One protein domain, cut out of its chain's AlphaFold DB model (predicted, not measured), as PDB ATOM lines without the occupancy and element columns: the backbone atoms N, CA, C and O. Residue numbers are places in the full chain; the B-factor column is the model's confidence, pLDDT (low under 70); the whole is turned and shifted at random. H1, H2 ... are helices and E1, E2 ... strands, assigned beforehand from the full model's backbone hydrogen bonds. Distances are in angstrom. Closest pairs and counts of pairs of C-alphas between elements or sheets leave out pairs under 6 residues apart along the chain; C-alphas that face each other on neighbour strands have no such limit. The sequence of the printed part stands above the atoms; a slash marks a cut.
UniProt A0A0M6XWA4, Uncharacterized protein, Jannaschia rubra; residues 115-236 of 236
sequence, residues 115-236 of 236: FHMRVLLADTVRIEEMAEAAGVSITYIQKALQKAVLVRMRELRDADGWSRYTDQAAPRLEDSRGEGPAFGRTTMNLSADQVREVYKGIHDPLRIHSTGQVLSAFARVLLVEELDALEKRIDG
ATOM      1  N   PHE A 115     -37.992  16.821  40.197       88.69
ATOM      2  CA  PHE A 115     -38.603  15.983  39.169       88.69
ATOM      3  C   PHE A 115     -38.102  16.393  37.778       88.69
ATOM      4  O   PHE A 115     -37.468  17.443  37.605       88.69
ATOM      5  N   HIS A 116     -38.342  15.527  36.798       86.94
ATOM      6  CA  HIS A 116     -37.856  15.669  35.434       86.94
ATOM      7  C   HIS A 116     -39.024  15.610  34.450       86.94
ATOM      8  O   HIS A 116     -39.759  14.629  34.404       86.94
ATOM      9  N   MET A 117     -39.151  16.639  33.619       86.94
ATOM     10  CA  MET A 117     -39.901  16.547  32.371       86.94
ATOM     11  C   MET A 117     -39.011  15.825  31.354       86.94
ATOM     12  O   MET A 117     -37.863  16.229  31.135       86.94
ATOM     13  N   ARG A 118     -39.530  14.743  30.771       83.56
ATOM     14  CA  ARG A 118     -38.899  13.952  29.708       83.56
ATOM     15  C   ARG A 118     -39.779  13.995  28.459       83.56
ATOM     16  O   ARG A 118     -41.005  13.957  28.559       83.56
ATOM     17  N   VAL A 119     -39.119  14.086  27.313       81.50
ATOM     18  CA  VAL A 119     -39.702  14.165  25.968       81.50
ATOM     19  C   VAL A 119     -39.208  12.919  25.236       81.50
ATOM     20  O   VAL A 119     -37.999  12.690  25.184       81.50
ATOM     21  N   LEU A 120     -40.120  12.073  24.762       84.31
ATOM     22  CA  LEU A 120     -39.806  10.888  23.961       84.31
ATOM     23  C   LEU A 120     -39.432  11.318  22.539       84.31
ATOM     24  O   LEU A 120     -39.745  12.427  22.115       84.31
ATOM     25  N   LEU A 121     -38.805  10.426  21.768       84.25
ATOM     26  CA  LEU A 121     -38.399  10.747  20.395       84.25
ATOM     27  C   LEU A 121     -39.590  11.186  19.520       84.25
ATOM     28  O   LEU A 121     -39.467  12.156  18.786       84.25
ATOM     29  N   ALA A 122     -40.750  10.538  19.666       86.12
ATOM     30  CA  ALA A 122     -41.970  10.899  18.941       86.12
ATOM     31  C   ALA A 122     -42.506  12.299  19.303       86.12
ATOM     32  O   ALA A 122     -42.984  13.015  18.427       86.12
ATOM     33  N   ASP A 123     -42.390  12.724  20.568       88.75
ATOM     34  CA  ASP A 123     -42.784  14.085  20.948       88.75
ATOM     35  C   ASP A 123     -41.773  15.122  20.434       88.75
ATOM     36  O   ASP A 123     -42.158  16.251  20.146       88.75
ATOM     37  N   THR A 124     -40.485  14.762  20.327       88.50
ATOM     38  CA  THR A 124     -39.460  15.637  19.735       88.50
ATOM     39  C   THR A 124     -39.812  15.962  18.285       88.50
ATOM     40  O   THR A 124     -39.782  17.132  17.927       88.50
ATOM     41  N   VAL A 125     -40.233  14.961  17.499       91.25
ATOM     42  CA  VAL A 125     -40.679  15.165  16.110       91.25
ATOM     43  C   VAL A 125     -41.913  16.074  16.054       91.25
ATOM     44  O   VAL A 125     -41.856  17.095  15.379       91.25
ATOM     45  N   ARG A 126     -42.962  15.825  16.862       92.56
ATOM     46  CA  ARG A 126     -44.136  16.732  16.937       92.56
ATOM     47  C   ARG A 126     -43.758  18.164  17.339       92.56
ATOM     48  O   ARG A 126     -44.355  19.125  16.868       92.56
ATOM     49  N   ILE A 127     -42.766  18.336  18.217       92.69
ATOM     50  CA  ILE A 127     -42.235  19.654  18.612       92.69
ATOM     51  C   ILE A 127     -41.480  20.338  17.462       92.69
ATOM     52  O   ILE A 127     -41.524  21.565  17.368       92.69
ATOM     53  N   GLU A 128     -40.787  19.578  16.617       93.69
ATOM     54  CA  GLU A 128     -40.090  20.075  15.425       93.69
ATOM     55  C   GLU A 128     -41.102  20.479  14.339       93.69
ATOM     56  O   GLU A 128     -41.073  21.623  13.889       93.69
ATOM     57  N   GLU A 129     -42.085  19.624  14.044       93.81
ATOM     58  CA  GLU A 129     -43.200  19.895  13.121       93.81
ATOM     59  C   GLU A 129     -44.009  21.139  13.541       93.81
ATOM     60  O   GLU A 129     -44.214  22.053  12.738       93.81
ATOM     61  N   MET A 130     -44.392  21.250  14.822       94.38
ATOM     62  CA  MET A 130     -45.062  22.446  15.360       94.38
ATOM     63  C   MET A 130     -44.190  23.709  15.300       94.38
ATOM     64  O   MET A 130     -44.715  24.812  15.139       94.38
ATOM     65  N   ALA A 131     -42.870  23.583  15.465       94.44
ATOM     66  CA  ALA A 131     -41.959  24.722  15.391       94.44
ATOM     67  C   ALA A 131     -41.842  25.256  13.955       94.44
ATOM     68  O   ALA A 131     -41.875  26.473  13.758       94.44
ATOM     69  N   GLU A 132     -41.773  24.362  12.964       94.94
ATOM     70  CA  GLU A 132     -41.792  24.719  11.543       94.94
ATOM     71  C   GLU A 132     -43.139  25.331  11.131       94.94
ATOM     72  O   GLU A 132     -43.154  26.433  10.580       94.94
ATOM     73  N   ALA A 133     -44.263  24.691  11.476       93.00
ATOM     74  CA  ALA A 133     -45.609  25.175  11.156       93.00
ATOM     75  C   ALA A 133     -45.903  26.569  11.742       93.00
ATOM     76  O   ALA A 133     -46.468  27.427  11.063       93.00
ATOM     77  N   ALA A 134     -45.469  26.832  12.980       92.50
ATOM     78  CA  ALA A 134     -45.617  28.138  13.625       92.50
ATOM     79  C   ALA A 134     -44.502  29.151  13.276       92.50
ATOM     80  O   ALA A 134     -44.536  30.283  13.764       92.50
ATOM     81  N   GLY A 135     -43.501  28.776  12.468       94.31
ATOM     82  CA  GLY A 135     -42.401  29.659  12.055       94.31
ATOM     83  C   GLY A 135     -41.481  30.119  13.197       94.31
ATOM     84  O   GLY A 135     -40.920  31.217  13.138       94.31
ATOM     85  N   VAL A 136     -41.328  29.316  14.255       95.75
ATOM     86  CA  VAL A 136     -40.562  29.657  15.469       95.75
ATOM     87  C   VAL A 136     -39.451  28.650  15.756       95.75
ATOM     88  O   VAL A 136     -39.458  27.518  15.296       95.75
ATOM     89  N   SER A 137     -38.470  29.027  16.580       94.88
ATOM     90  CA  SER A 137     -37.437  28.073  17.005       94.88
ATOM     91  C   SER A 137     -38.018  26.952  17.881       94.88
ATOM     92  O   SER A 137     -38.762  27.241  18.819       94.88
ATOM     93  N   ILE A 138     -37.557  25.714  17.689       92.06
ATOM     94  CA  ILE A 138     -37.822  24.543  18.558       92.06
ATOM     95  C   ILE A 138     -37.682  24.895  20.053       92.06
ATOM     96  O   ILE A 138     -38.561  24.621  20.869       92.06
ATOM     97  N   THR A 139     -36.610  25.611  20.410       91.62
ATOM     98  CA  THR A 139     -36.311  26.097  21.771       91.62
ATOM     99  C   THR A 139     -37.405  26.998  22.373       91.62
ATOM    100  O   THR A 139     -37.503  27.112  23.598       91.62
ATOM    101  N   TYR A 140     -38.218  27.664  21.548       93.12
ATOM    102  CA  TYR A 140     -39.350  28.488  21.987       93.12
ATOM    103  C   TYR A 140     -40.556  27.616  22.354       93.12
ATOM    104  O   TYR A 140     -41.028  27.715  23.487       93.12
ATOM    105  N   ILE A 141     -40.977  26.715  21.454       92.75
ATOM    106  CA  ILE A 141     -42.039  25.717  21.692       92.75
ATOM    107  C   ILE A 141     -41.739  24.929  22.970       92.75
ATOM    108  O   ILE A 141     -42.541  24.891  23.902       92.75
ATOM    109  N   GLN A 142     -40.514  24.414  23.070       91.00
ATOM    110  CA  GLN A 142     -39.985  23.750  24.255       91.00
ATOM    111  C   GLN A 142     -40.173  24.579  25.540       91.00
ATOM    112  O   GLN A 142     -40.764  24.102  26.511       91.00
ATOM    113  N   LYS A 143     -39.707  25.835  25.575       90.50
ATOM    114  CA  LYS A 143     -39.846  26.697  26.767       90.50
ATOM    115  C   LYS A 143     -41.304  27.032  27.093       90.50
ATOM    116  O   LYS A 143     -41.629  27.170  28.273       90.50
ATOM    117  N   ALA A 144     -42.171  27.152  26.088       92.19
ATOM    118  CA  ALA A 144     -43.604  27.359  26.279       92.19
ATOM    119  C   ALA A 144     -44.253  26.136  26.952       92.19
ATOM    120  O   ALA A 144     -44.880  26.294  28.001       92.19
ATOM    121  N   LEU A 145     -44.001  24.927  26.436       92.62
ATOM    122  CA  LEU A 145     -44.455  23.660  27.027       92.62
ATOM    123  C   LEU A 145     -43.935  23.484  28.462       92.62
ATOM    124  O   LEU A 145     -44.716  23.197  29.370       92.62
ATOM    125  N   GLN A 146     -42.642  23.740  28.708       91.81
ATOM    126  CA  GLN A 146     -42.078  23.671  30.061       91.81
ATOM    127  C   GLN A 146     -42.803  24.626  31.021       91.81
ATOM    128  O   GLN A 146     -43.090  24.263  32.161       91.81
ATOM    129  N   LYS A 147     -43.114  25.849  30.575       93.31
ATOM    130  CA  LYS A 147     -43.839  26.836  31.380       93.31
ATOM    131  C   LYS A 147     -45.282  26.395  31.649       93.31
ATOM    132  O   LYS A 147     -45.716  26.501  32.791       93.31
ATOM    133  N   ALA A 148     -45.995  25.892  30.640       93.88
ATOM    134  CA  ALA A 148     -47.385  25.450  30.757       93.88
ATOM    135  C   ALA A 148     -47.531  24.266  31.728       93.88
ATOM    136  O   ALA A 148     -48.285  24.350  32.699       93.88
ATOM    137  N   VAL A 149     -46.715  23.219  31.561       93.56
ATOM    138  CA  VAL A 149     -46.688  22.057  32.469       93.56
ATOM    139  C   VAL A 149     -46.336  22.478  33.901       93.56
ATOM    140  O   VAL A 149     -46.955  22.005  34.853       93.56
ATOM    141  N   LEU A 150     -45.396  23.411  34.091       92.38
ATOM    142  CA  LEU A 150     -45.037  23.923  35.422       92.38
ATOM    143  C   LEU A 150     -46.084  24.850  36.062       92.38
ATOM    144  O   LEU A 150     -46.013  25.059  37.276       92.38
ATOM    145  N   VAL A 151     -47.017  25.403  35.285       94.31
ATOM    146  CA  VAL A 151     -48.204  26.102  35.800       94.31
ATOM    147  C   VAL A 151     -49.247  25.070  36.224       94.31
ATOM    148  O   VAL A 151     -49.571  25.021  37.410       94.31
ATOM    149  N   ARG A 152     -49.646  24.148  35.335       92.56
ATOM    150  CA  ARG A 152     -50.616  23.084  35.655       92.56
ATOM    151  C   ARG A 152     -50.198  22.218  36.848       92.56
ATOM    152  O   ARG A 152     -51.012  21.950  37.721       92.56
ATOM    153  N   MET A 153     -48.920  21.846  36.965       92.00
ATOM    154  CA  MET A 153     -48.403  21.100  38.130       92.00
ATOM    155  C   MET A 153     -48.572  21.851  39.463       92.00
ATOM    156  O   MET A 153     -48.623  21.215  40.512       92.00
ATOM    157  N   ARG A 154     -48.645  23.191  39.449       92.00
ATOM    158  CA  ARG A 154     -48.955  23.997  40.642       92.00
ATOM    159  C   ARG A 154     -50.454  24.106  40.864       92.00
ATOM    160  O   ARG A 154     -50.878  24.012  42.002       92.00
ATOM    161  N   GLU A 155     -51.244  24.237  39.805       92.25
ATOM    162  CA  GLU A 155     -52.710  24.246  39.893       92.25
ATOM    163  C   GLU A 155     -53.235  22.927  40.486       92.25
ATOM    164  O   GLU A 155     -54.027  22.963  41.421       92.25
ATOM    165  N   LEU A 156     -52.710  21.769  40.055       89.38
ATOM    166  CA  LEU A 156     -53.031  20.472  40.675       89.38
ATOM    167  C   LEU A 156     -52.602  20.399  42.145       89.38
ATOM    168  O   LEU A 156     -53.303  19.799  42.952       89.38
ATOM    169  N   ARG A 157     -51.470  21.016  42.503       89.44
ATOM    170  CA  ARG A 157     -50.997  21.083  43.891       89.44
ATOM    171  C   ARG A 157     -51.885  21.963  44.770       89.44
ATOM    172  O   ARG A 157     -52.127  21.622  45.918       89.44
ATOM    173  N   ASP A 158     -52.264  23.130  44.266       87.94
ATOM    174  CA  ASP A 158     -52.910  24.193  45.040       87.94
ATOM    175  C   ASP A 158     -54.445  24.042  45.084       87.94
ATOM    176  O   ASP A 158     -55.108  24.798  45.789       87.94
ATOM    177  N   ALA A 159     -54.995  23.057  44.362       87.25
ATOM    178  CA  ALA A 159     -56.414  22.699  44.331       87.25
ATOM    179  C   ALA A 159     -56.683  21.193  44.584       87.25
ATOM    180  O   ALA A 159     -57.753  20.712  44.217       87.25
ATOM    181  N   ASP A 160     -55.716  20.457  45.155       80.56
ATOM    182  CA  ASP A 160     -55.783  19.012  45.472       80.56
ATOM    183  C   ASP A 160     -56.339  18.156  44.302       80.56
ATOM    184  O   ASP A 160     -57.221  17.303  44.426       80.56
ATOM    185  N   GLY A 161     -55.841  18.461  43.098       82.50
ATOM    186  CA  GLY A 161     -56.348  17.962  41.817       82.50
ATOM    187  C   GLY A 161     -55.645  16.709  41.286       82.50
ATOM    188  O   GLY A 161     -55.922  16.295  40.155       82.50
ATOM    189  N   TRP A 162     -54.723  16.108  42.046       85.81
ATOM    190  CA  TRP A 162     -53.890  14.989  41.575       85.81
ATOM    191  C   TRP A 162     -54.721  13.774  41.178       85.81
ATOM    192  O   TRP A 162     -54.432  13.136  40.164       85.81
ATOM    193  N   SER A 163     -55.788  13.513  41.936       84.94
ATOM    194  CA  SER A 163     -56.765  12.435  41.725       84.94
ATOM    195  C   SER A 163     -57.343  12.340  40.304       84.94
ATOM    196  O   SER A 163     -57.691  11.250  39.869       84.94
ATOM    197  N   ARG A 164     -57.408  13.438  39.537       86.19
ATOM    198  CA  ARG A 164     -57.881  13.420  38.137       86.19
ATOM    199  C   ARG A 164     -56.893  12.760  37.163       86.19
ATOM    200  O   ARG A 164     -57.281  12.341  36.075       86.19
ATOM    201  N   TYR A 165     -55.615  12.710  37.526       87.38
ATOM    202  CA  TYR A 165     -54.510  12.343  36.639       87.38
ATOM    203  C   TYR A 165     -53.805  11.038  37.045       87.38
ATOM    204  O   TYR A 165     -52.859  10.620  36.375       87.38
ATOM    205  N   THR A 166     -54.257  10.384  38.116       86.62
ATOM    206  CA  THR A 166     -53.641   9.188  38.714       86.62
ATOM    207  C   THR A 166     -53.538   8.025  37.749       86.62
ATOM    208  O   THR A 166     -52.449   7.505  37.528       86.62
ATOM    209  N   ASP A 167     -54.652   7.671  37.118       84.94
ATOM    210  CA  ASP A 167     -54.791   6.472  36.290       84.94
ATOM    211  C   ASP A 167     -53.942   6.590  35.015       84.94
ATOM    212  O   ASP A 167     -53.463   5.605  34.457       84.94
ATOM    213  N   GLN A 168     -53.689   7.832  34.592       87.19
ATOM    214  CA  GLN A 168     -52.794   8.168  33.492       87.19
ATOM    215  C   GLN A 168     -51.321   8.243  33.931       87.19
ATOM    216  O   GLN A 168     -50.434   7.916  33.140       87.19
ATOM    217  N   ALA A 169     -51.037   8.682  35.161       86.25
ATOM    218  CA  ALA A 169     -49.680   8.788  35.701       86.25
ATOM    219  C   ALA A 169     -49.120   7.428  36.158       86.25
ATOM    220  O   ALA A 169     -47.922   7.193  36.014       86.25
ATOM    221  N   ALA A 170     -49.972   6.526  36.649       85.00
ATOM    222  CA  ALA A 170     -49.611   5.199  37.141       85.00
ATOM    223  C   ALA A 170     -48.767   4.364  36.154       85.00
ATOM    224  O   ALA A 170     -47.652   3.997  36.528       85.00
ATOM    225  N   PRO A 171     -49.188   4.116  34.891       84.12
ATOM    226  CA  PRO A 171     -48.359   3.373  33.935       84.12
ATOM    227  C   PRO A 171     -47.040   4.097  33.613       84.12
ATOM    228  O   PRO A 171     -46.007   3.463  33.428       84.12
ATOM    229  N   ARG A 172     -47.043   5.436  33.637       80.19
ATOM    230  CA  ARG A 172     -45.885   6.290  33.310       80.19
ATOM    231  C   ARG A 172     -44.844   6.377  34.438       80.19
ATOM    232  O   ARG A 172     -43.823   7.059  34.296       80.19
ATOM    233  N   LEU A 173     -45.066   5.694  35.567       82.75
ATOM    234  CA  LEU A 173     -44.075   5.569  36.638       82.75
ATOM    235  C   LEU A 173     -42.807   4.835  36.188       82.75
ATOM    236  O   LEU A 173     -41.727   5.138  36.709       82.75
ATOM    237  N   GLU A 174     -42.913   3.910  35.234       74.94
ATOM    238  CA  GLU A 174     -41.758   3.189  34.694       74.94
ATOM    239  C   GLU A 174     -41.008   4.061  33.672       74.94
ATOM    240  O   GLU A 174     -39.811   4.306  33.868       74.94
ATOM    241  N   ASP A 175     -41.717   4.672  32.710       69.38
ATOM    242  CA  ASP A 175     -41.198   5.657  31.736       69.38
ATOM    243  C   ASP A 175     -40.326   6.732  32.404       69.38
ATOM    244  O   ASP A 175     -39.246   7.091  31.916       69.38
ATOM    245  N   SER A 176     -40.780   7.221  33.572       60.44
ATOM    246  CA  SER A 176     -40.121   8.270  34.364       60.44
ATOM    247  C   SER A 176     -38.639   7.983  34.646       60.44
ATOM    248  O   SER A 176     -37.833   8.910  34.831       60.44
ATOM    249  N   ARG A 177     -38.256   6.699  34.664       58.28
ATOM    250  CA  ARG A 177     -36.909   6.240  35.000       58.28
ATOM    251  C   ARG A 177     -35.917   6.390  33.849       58.28
ATOM    252  O   ARG A 177     -34.744   6.618  34.157       58.28
ATOM    253  N   GLY A 178     -36.325   6.328  32.575       54.69
ATOM    254  CA  GLY A 178     -35.346   6.056  31.512       54.69
ATOM    255  C   GLY A 178     -35.583   6.546  30.084       54.69
ATOM    256  O   GLY A 178     -34.579   6.708  29.395       54.69
ATOM    257  N   GLU A 179     -36.805   6.822  29.623       57.66
ATOM    258  CA  GLU A 179     -36.996   7.127  28.191       57.66
ATOM    259  C   GLU A 179     -36.885   8.621  27.854       57.66
ATOM    260  O   GLU A 179     -37.364   9.490  28.582       57.66
ATOM    261  N   GLY A 180     -36.214   8.925  26.738       62.94
ATOM    262  CA  GLY A 180     -35.993  10.289  26.253       62.94
ATOM    263  C   GLY A 180     -34.993  11.132  27.072       62.94
ATOM    264  O   GLY A 180     -34.722  10.854  28.249       62.94
ATOM    265  N   PRO A 181     -34.403  12.188  26.477       67.94
ATOM    266  CA  PRO A 181     -33.562  13.132  27.205       67.94
ATOM    267  C   PRO A 181     -34.349  13.869  28.302       67.94
ATOM    268  O   PRO A 181     -35.560  14.090  28.216       67.94
ATOM    269  N   ALA A 182     -33.640  14.294  29.351       66.25
ATOM    270  CA  ALA A 182     -34.208  15.138  30.397       66.25
ATOM    271  C   ALA A 182     -34.410  16.563  29.863       66.25
ATOM    272  O   ALA A 182     -33.520  17.405  29.967       66.25
ATOM    273  N   PHE A 183     -35.590  16.809  29.299       73.19
ATOM    274  CA  PHE A 183     -35.971  18.078  28.693       73.19
ATOM    275  C   PHE A 183     -35.955  19.249  29.695       73.19
ATOM    276  O   PHE A 183     -35.470  20.337  29.388       73.19
ATOM    277  N   GLY A 184     -36.398  19.015  30.932       77.81
ATOM    278  CA  GLY A 184     -36.271  19.996  32.006       77.81
ATOM    279  C   GLY A 184     -36.200  19.342  33.379       77.81
ATOM    280  O   GLY A 184     -36.944  18.410  33.670       77.81
ATOM    281  N   ARG A 185     -35.331  19.851  34.259       86.81
ATOM    282  CA  ARG A 185     -35.331  19.512  35.691       86.81
ATOM    283  C   ARG A 185     -35.938  20.665  36.476       86.81
ATOM    284  O   ARG A 185     -35.581  21.821  36.257       86.81
ATOM    285  N   THR A 186     -36.841  20.378  37.405       86.94
ATOM    286  CA  THR A 186     -37.472  21.407  38.247       86.94
ATOM    287  C   THR A 186     -37.753  20.857  39.647       86.94
ATOM    288  O   THR A 186     -37.631  19.660  39.892       86.94
ATOM    289  N   THR A 187     -38.055  21.741  40.597       88.81
ATOM    290  CA  THR A 187     -38.458  21.392  41.964       88.81
ATOM    291  C   THR A 187     -39.803  22.016  42.288       88.81
ATOM    292  O   THR A 187     -40.002  23.194  41.984       88.81
ATOM    293  N   MET A 188     -40.661  21.287  42.991       87.62
ATOM    294  CA  MET A 188     -41.893  21.818  43.572       87.62
ATOM    295  C   MET A 188     -41.833  21.670  45.092       87.62
ATOM    296  O   MET A 188     -41.267  20.699  45.580       87.62
ATOM    297  N   ASN A 189     -42.382  22.634  45.831       89.06
ATOM    298  CA  ASN A 189     -42.601  22.488  47.270       89.06
ATOM    299  C   ASN A 189     -43.961  21.796  47.471       89.06
ATOM    300  O   ASN A 189     -44.936  22.276  46.884       89.06
ATOM    301  N   LEU A 190     -44.021  20.748  48.295       86.38
ATOM    302  CA  LEU A 190     -45.241  20.033  48.692       86.38
ATOM    303  C   LEU A 190     -45.389  20.010  50.222       86.38
ATOM    304  O   LEU A 190     -44.396  19.872  50.940       86.38
ATOM    305  N   SER A 191     -46.619  20.095  50.731       87.00
ATOM    306  CA  SER A 191     -46.920  19.758  52.131       87.00
ATOM    307  C   SER A 191     -46.861  18.239  52.361       87.00
ATOM    308  O   SER A 191     -46.925  17.455  51.413       87.00
ATOM    309  N   ALA A 192     -46.772  17.798  53.620       85.19
ATOM    310  CA  ALA A 192     -46.809  16.369  53.948       85.19
ATOM    311  C   ALA A 192     -48.111  15.687  53.474       85.19
ATOM    312  O   ALA A 192     -48.094  14.516  53.096       85.19
ATOM    313  N   ASP A 193     -49.222  16.425  53.449       86.12
ATOM    314  CA  ASP A 193     -50.528  15.925  53.017       86.12
ATOM    315  C   ASP A 193     -50.671  15.893  51.493       86.12
ATOM    316  O   ASP A 193     -51.132  14.888  50.961       86.12
ATOM    317  N   GLN A 194     -50.135  16.886  50.777       86.81
ATOM    318  CA  GLN A 194     -50.022  16.833  49.314       86.81
ATOM    319  C   GLN A 194     -49.132  15.663  48.868       86.81
ATOM    320  O   GLN A 194     -49.458  14.969  47.911       86.81
ATOM    321  N   VAL A 195     -48.039  15.374  49.589       85.12
ATOM    322  CA  VAL A 195     -47.234  14.163  49.344       85.12
ATOM    323  C   VAL A 195     -48.068  12.893  49.569       85.12
ATOM    324  O   VAL A 195     -48.017  11.983  48.744       85.12
ATOM    325  N   ARG A 196     -48.855  12.811  50.653       83.62
ATOM    326  CA  ARG A 196     -49.743  11.661  50.923       83.62
ATOM    327  C   ARG A 196     -50.792  11.464  49.828       83.62
ATOM    328  O   ARG A 196     -50.992  10.329  49.409       83.62
ATOM    329  N   GLU A 197     -51.438  12.531  49.367       83.50
ATOM    330  CA  GLU A 197     -52.444  12.481  48.298       83.50
ATOM    331  C   GLU A 197     -51.834  11.967  46.984       83.50
ATOM    332  O   GLU A 197     -52.344  11.017  46.387       83.50
ATOM    333  N   VAL A 198     -50.676  12.517  46.613       83.19
ATOM    334  CA  VAL A 198     -49.883  12.144  45.435       83.19
ATOM    335  C   VAL A 198     -49.514  10.649  45.413       83.19
ATOM    336  O   VAL A 198     -49.589  10.027  44.353       83.19
ATOM    337  N   TYR A 199     -49.177  10.037  46.559       82.31
ATOM    338  CA  TYR A 199     -48.963   8.579  46.653       82.31
ATOM    339  C   TYR A 199     -50.268   7.771  46.711       82.31
ATOM    340  O   TYR A 199     -50.364   6.720  46.073       82.31
ATOM    341  N   LYS A 200     -51.274   8.247  47.461       79.56
ATOM    342  CA  LYS A 200     -52.591   7.596  47.596       79.56
ATOM    343  C   LYS A 200     -53.231   7.384  46.227       79.56
ATOM    344  O   LYS A 200     -53.779   6.316  45.980       79.56
ATOM    345  N   GLY A 201     -53.142   8.393  45.363       72.81
ATOM    346  CA  GLY A 201     -53.726   8.365  44.032       72.81
ATOM    347  C   GLY A 201     -53.145   7.286  43.113       72.81
ATOM    348  O   GLY A 201     -53.890   6.657  42.378       72.81
ATOM    349  N   ILE A 202     -51.836   7.025  43.171       80.44
ATOM    350  CA  ILE A 202     -51.175   6.046  42.283       80.44
ATOM    351  C   ILE A 202     -51.109   4.637  42.914       80.44
ATOM    352  O   ILE A 202     -50.493   3.726  42.371       80.44
ATOM    353  N   HIS A 203     -51.764   4.423  44.059       79.12
ATOM    354  CA  HIS A 203     -51.783   3.130  44.749       79.12
ATOM    355  C   HIS A 203     -50.379   2.556  45.061       79.12
ATOM    356  O   HIS A 203     -50.192   1.340  45.050       79.12
ATOM    357  N   ASP A 204     -49.408   3.413  45.413       77.50
ATOM    358  CA  ASP A 204     -48.096   3.009  45.958       77.50
ATOM    359  C   ASP A 204     -48.049   3.224  47.491       77.50
ATOM    360  O   ASP A 204     -47.450   4.191  47.972       77.50
ATOM    361  N   PRO A 205     -48.687   2.349  48.302       72.12
ATOM    362  CA  PRO A 205     -48.676   2.460  49.762       72.12
ATOM    363  C   PRO A 205     -47.313   2.113  50.379       72.12
ATOM    364  O   PRO A 205     -47.116   2.339  51.570       72.12
ATOM    365  N   LEU A 206     -46.385   1.550  49.595       80.25
ATOM    366  CA  LEU A 206     -45.051   1.135  50.038       80.25
ATOM    367  C   LEU A 206     -43.954   2.146  49.667       80.25
ATOM    368  O   LEU A 206     -42.804   1.951  50.064       80.25
ATOM    369  N   ARG A 207     -44.294   3.216  48.931       81.00
ATOM    370  CA  ARG A 207     -43.369   4.268  48.466       81.00
ATOM    371  C   ARG A 207     -42.161   3.688  47.719       81.00
ATOM    372  O   ARG A 207     -41.010   4.082  47.929       81.00
ATOM    373  N   ILE A 208     -42.436   2.720  46.845       84.88
ATOM    374  CA  ILE A 208     -41.461   2.075  45.953       84.88
ATOM    375  C   ILE A 208     -40.900   3.092  44.946       84.88
ATOM    376  O   ILE A 208     -39.734   3.005  44.536       84.88
ATOM    377  N   HIS A 209     -41.714   4.071  44.558       85.88
ATOM    378  CA  HIS A 209     -41.324   5.194  43.714       85.88
ATOM    379  C   HIS A 209     -40.993   6.406  44.588       85.88
ATOM    380  O   HIS A 209     -41.591   6.618  45.637       85.88
ATOM    381  N   SER A 210     -40.022   7.224  44.178       87.38
ATOM    382  CA  SER A 210     -39.730   8.464  44.909       87.38
ATOM    383  C   SER A 210     -40.700   9.578  44.517       87.38
ATOM    384  O   SER A 210     -41.185   9.612  43.385       87.38
ATOM    385  N   THR A 211     -40.899  10.568  45.396       88.38
ATOM    386  CA  THR A 211     -41.813  11.697  45.141       88.38
ATOM    387  C   THR A 211     -41.424  12.434  43.847       88.38
ATOM    388  O   THR A 211     -42.275  12.901  43.101       88.38
ATOM    389  N   GLY A 212     -40.127  12.465  43.513       88.69
ATOM    390  CA  GLY A 212     -39.623  12.989  42.240       88.69
ATOM    391  C   GLY A 212     -39.946  12.131  41.007       88.69
ATOM    392  O   GLY A 212     -40.193  12.695  39.943       88.69
ATOM    393  N   GLN A 213     -39.976  10.796  41.117       88.25
ATOM    394  CA  GLN A 213     -40.424   9.900  40.034       88.25
ATOM    395  C   GLN A 213     -41.924  10.061  39.789       88.25
ATOM    396  O   GLN A 213     -42.337  10.292  38.656       88.25
ATOM    397  N   VAL A 214     -42.715  10.055  40.863       89.44
ATOM    398  CA  VAL A 214     -44.165  10.279  40.821       89.44
ATOM    399  C   VAL A 214     -44.515  11.612  40.144       89.44
ATOM    400  O   VAL A 214     -45.270  11.639  39.174       89.44
ATOM    401  N   LEU A 215     -43.907  12.722  40.578       90.31
ATOM    402  CA  LEU A 215     -44.127  14.029  39.947       90.31
ATOM    403  C   LEU A 215     -43.625  14.095  38.493       90.31
ATOM    404  O   LEU A 215     -44.144  14.890  37.713       90.31
ATOM    405  N   SER A 216     -42.644  13.272  38.108       89.69
ATOM    406  CA  SER A 216     -42.207  13.166  36.706       89.69
ATOM    407  C   SER A 216     -43.256  12.455  35.842       89.69
ATOM    408  O   SER A 216     -43.457  12.850  34.696       89.69
ATOM    409  N   ALA A 217     -43.967  11.464  36.389       90.25
ATOM    410  CA  ALA A 217     -45.061  10.781  35.701       90.25
ATOM    411  C   ALA A 217     -46.293  11.692  35.521       90.25
ATOM    412  O   ALA A 217     -46.809  11.794  34.409       90.25
ATOM    413  N   PHE A 218     -46.699  12.446  36.552       90.94
ATOM    414  CA  PHE A 218     -47.732  13.488  36.406       90.94
ATOM    415  C   PHE A 218     -47.334  14.555  35.374       90.94
ATOM    416  O   PHE A 218     -48.117  14.879  34.479       90.94
ATOM    417  N   ALA A 219     -46.091  15.051  35.429       91.19
ATOM    418  CA  ALA A 219     -45.586  16.012  34.449       91.19
ATOM    419  C   ALA A 219     -45.541  15.438  33.018       91.19
ATOM    420  O   ALA A 219     -45.711  16.195  32.065       91.19
ATOM    421  N   ARG A 220     -45.357  14.118  32.849       90.25
ATOM    422  CA  ARG A 220     -45.441  13.438  31.546       90.25
ATOM    423  C   ARG A 220     -46.871  13.405  30.999       90.25
ATOM    424  O   ARG A 220     -47.031  13.607  29.801       90.25
ATOM    425  N   VAL A 221     -47.891  13.196  31.836       91.69
ATOM    426  CA  VAL A 221     -49.301  13.261  31.393       91.69
ATOM    427  C   VAL A 221     -49.656  14.677  30.935       91.69
ATOM    428  O   VAL A 221     -50.133  14.864  29.819       91.69
ATOM    429  N   LEU A 222     -49.357  15.682  31.764       92.81
ATOM    430  CA  LEU A 222     -49.651  17.084  31.451       92.81
ATOM    431  C   LEU A 222     -48.877  17.601  30.234       92.81
ATOM    432  O   LEU A 222     -49.379  18.458  29.515       92.81
ATOM    433  N   LEU A 223     -47.672  17.080  29.979       92.06
ATOM    434  CA  LEU A 223     -46.918  17.387  28.764       92.06
ATOM    435  C   LEU A 223     -47.643  16.901  27.504       92.06
ATOM    436  O   LEU A 223     -47.659  17.634  26.526       92.06
ATOM    437  N   VAL A 224     -48.268  15.718  27.526       91.12
ATOM    438  CA  VAL A 224     -49.066  15.235  26.384       91.12
ATOM    439  C   VAL A 224     -50.318  16.097  26.194       91.12
ATOM    440  O   VAL A 224     -50.567  16.545  25.080       91.12
ATOM    441  N   GLU A 225     -51.040  16.443  27.271       93.44
ATOM    442  CA  GLU A 225     -52.191  17.360  27.159       93.44
ATOM    443  C   GLU A 225     -51.809  18.751  26.617       93.44
ATOM    444  O   GLU A 225     -52.573  19.329  25.849       93.44
ATOM    445  N   GLU A 226     -50.656  19.313  27.003       94.19
ATOM    446  CA  GLU A 226     -50.195  20.612  26.484       94.19
ATOM    447  C   GLU A 226     -49.580  20.530  25.078       94.19
ATOM    448  O   GLU A 226     -49.619  21.532  24.368       94.19
ATOM    449  N   LEU A 227     -49.068  19.372  24.640       93.06
ATOM    450  CA  LEU A 227     -48.702  19.133  23.236       93.06
ATOM    451  C   LEU A 227     -49.961  19.129  22.359       93.06
ATOM    452  O   LEU A 227     -50.080  19.956  21.458       93.06
ATOM    453  N   ASP A 228     -50.944  18.289  22.691       93.88
ATOM    454  CA  ASP A 228     -52.205  18.164  21.944       93.88
ATOM    455  C   ASP A 228     -53.057  19.453  21.989       93.88
ATOM    456  O   ASP A 228     -53.919  19.668  21.135       93.88
ATOM    457  N   ALA A 229     -52.855  20.307  23.000       93.38
ATOM    458  CA  ALA A 229     -53.479  21.629  23.107       93.38
ATOM    459  C   ALA A 229     -52.655  22.760  22.467       93.38
ATOM    460  O   ALA A 229     -53.180  23.863  22.316       93.38
ATOM    461  N   LEU A 230     -51.385  22.533  22.120       92.44
ATOM    462  CA  LEU A 230     -50.561  23.481  21.368       92.44
ATOM    463  C   LEU A 230     -50.708  23.260  19.862       92.44
ATOM    464  O   LEU A 230     -50.917  24.232  19.147       92.44
ATOM    465  N   GLU A 231     -50.696  22.003  19.423       92.62
ATOM    466  CA  GLU A 231     -50.932  21.571  18.038       92.62
ATOM    467  C   GLU A 231     -52.235  22.190  17.495       92.62
ATOM    468  O   GLU A 231     -52.213  23.011  16.583       92.62
ATOM    469  N   LYS A 232     -53.350  22.004  18.214       92.56
ATOM    470  CA  LYS A 232     -54.657  22.612  17.883       92.56
ATOM    471  C   LYS A 232     -54.670  24.145  17.850       92.56
ATOM    472  O   LYS A 232     -55.524  24.717  17.191       92.56
ATOM    473  N   ARG A 233     -53.769  24.827  18.571       92.06
ATOM    474  CA  ARG A 233     -53.647  26.304  18.530       92.06
ATOM    475  C   ARG A 233     -52.810  26.794  17.344       92.06
ATOM    476  O   ARG A 233     -52.805  27.996  17.087       92.06
ATOM    477  N   ILE A 234     -52.068  25.898  16.698       88.88
ATOM    478  CA  ILE A 234     -51.296  26.156  15.480       88.88
ATOM    479  C   ILE A 234     -52.162  25.834  14.251       88.88
ATOM    480  O   ILE A 234     -52.143  26.604  13.297       88.88
ATOM    481  N   ASP A 235     -52.971  24.770  14.321       85.06
ATOM    482  CA  ASP A 235     -53.845  24.323  13.226       85.06
ATOM    483  C   ASP A 235     -55.088  25.214  13.002       85.06
ATOM    484  O   ASP A 235     -55.408  25.514  11.848       85.06
ATOM    485  N   GLY A 236     -55.766  25.666  14.077       70.25
ATOM    486  CA  GLY A 236     -56.904  26.610  14.027       70.25
ATOM    487  C   GLY A 236     -58.238  26.083  14.556       70.25
ATOM    488  O   GLY A 236     -59.008  25.523  13.746       70.25
TER     489      GLY A 236
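AT A GLANCE: This is residues 115 to 236 of the 236 residues of an uncharacterized protein of Jannaschia rubra (UniProt A0A0M6XWA4). One long helix, H6, runs through the middle of an elongated body and packs on each of the other five helices: H2 crosses it on one side, the short H3 and H4 lie on the side away from H2, H1 packs near its last residues, and H5 lies at its first. A small two-stranded antiparallel ribbon, E1 and E2, lies alongside, with E1 next to the first half of H6. The printed part has 122 residues with six named helices and two named strands, in the order E1, H1, H2, H3, H4, E2, H5, H6, and its class is mostly helix. It is compact, with a radius of gyration of the C-alphas of 14.7 A, and spans 46 by 29 by 23 A.

IN THESE COORDINATES: E1, residues 115 to 118, begins with C-alpha 115 at (-38.603, 15.983, 39.169). H1 is residues 121 to 133, 18.6 A long, and H2 is residues 138 to 158, 30.5 A, from C-alpha 138 at (-37.822, 24.543, 18.558). H3, residues 166 to 169, and H4, residues 172 to 175, are short. E2 is residues 182 to 187, 13.8 A, and H5 is residues 192 to 201, 14.5 A. H6, residues 211 to 235, is 36.4 A long and ends with C-alpha 235 at (-53.845, 24.323, 13.226).

HOW THE PARTS SIT: H6 is the hub. H2 touches it at a steep tilt of 56 degrees, opposite ways, closest at the C-alphas of Val 149 and Leu 222, 5.9 A. H1 touches H6 with a tilt of 32 degrees, shallow but only just, the same way; Met 130 and Glu 231 have the closest C-alphas, 6.5 A. H5 touches H6 at 69.8 degrees, only just short of about perpendicular, closest at the C-alphas of Val 195 and Thr 211, 7.3 A. H3 and H4 touch H6 too, their closest C-alphas to Ala 217 being those of Ala 169, 5.0 A, and Arg 172, 5.2 A. H1 touches H2 at a steep tilt of 65 degrees, closest at the C-alphas of Ala 131 and Ile 138, 5.2 A. E1 and E2 are antiparallel at 158 degrees, with N 117 and O 184 2.8 A apart and N 115 and O 186 2.9 A apart, within hydrogen-bond range. The closest C-alphas of E1 and H6 are those of Phe 115 and Gly 212, 4.4 A. In H1 and H5 every O i to N i+4 pair is within hydrogen-bond range, against 16 of 17 in H2 and 19 of 21 in H6; H3 and H4 are too short for such a pair.

THE WHOLE: The C-alphas farthest apart, those of Gly 135 and Leu 206, are 47.6 A apart. The printed part has no cut, and no link is long. Mean pLDDT of the printed part is 86.2, and residues 175 to 182 are under 70.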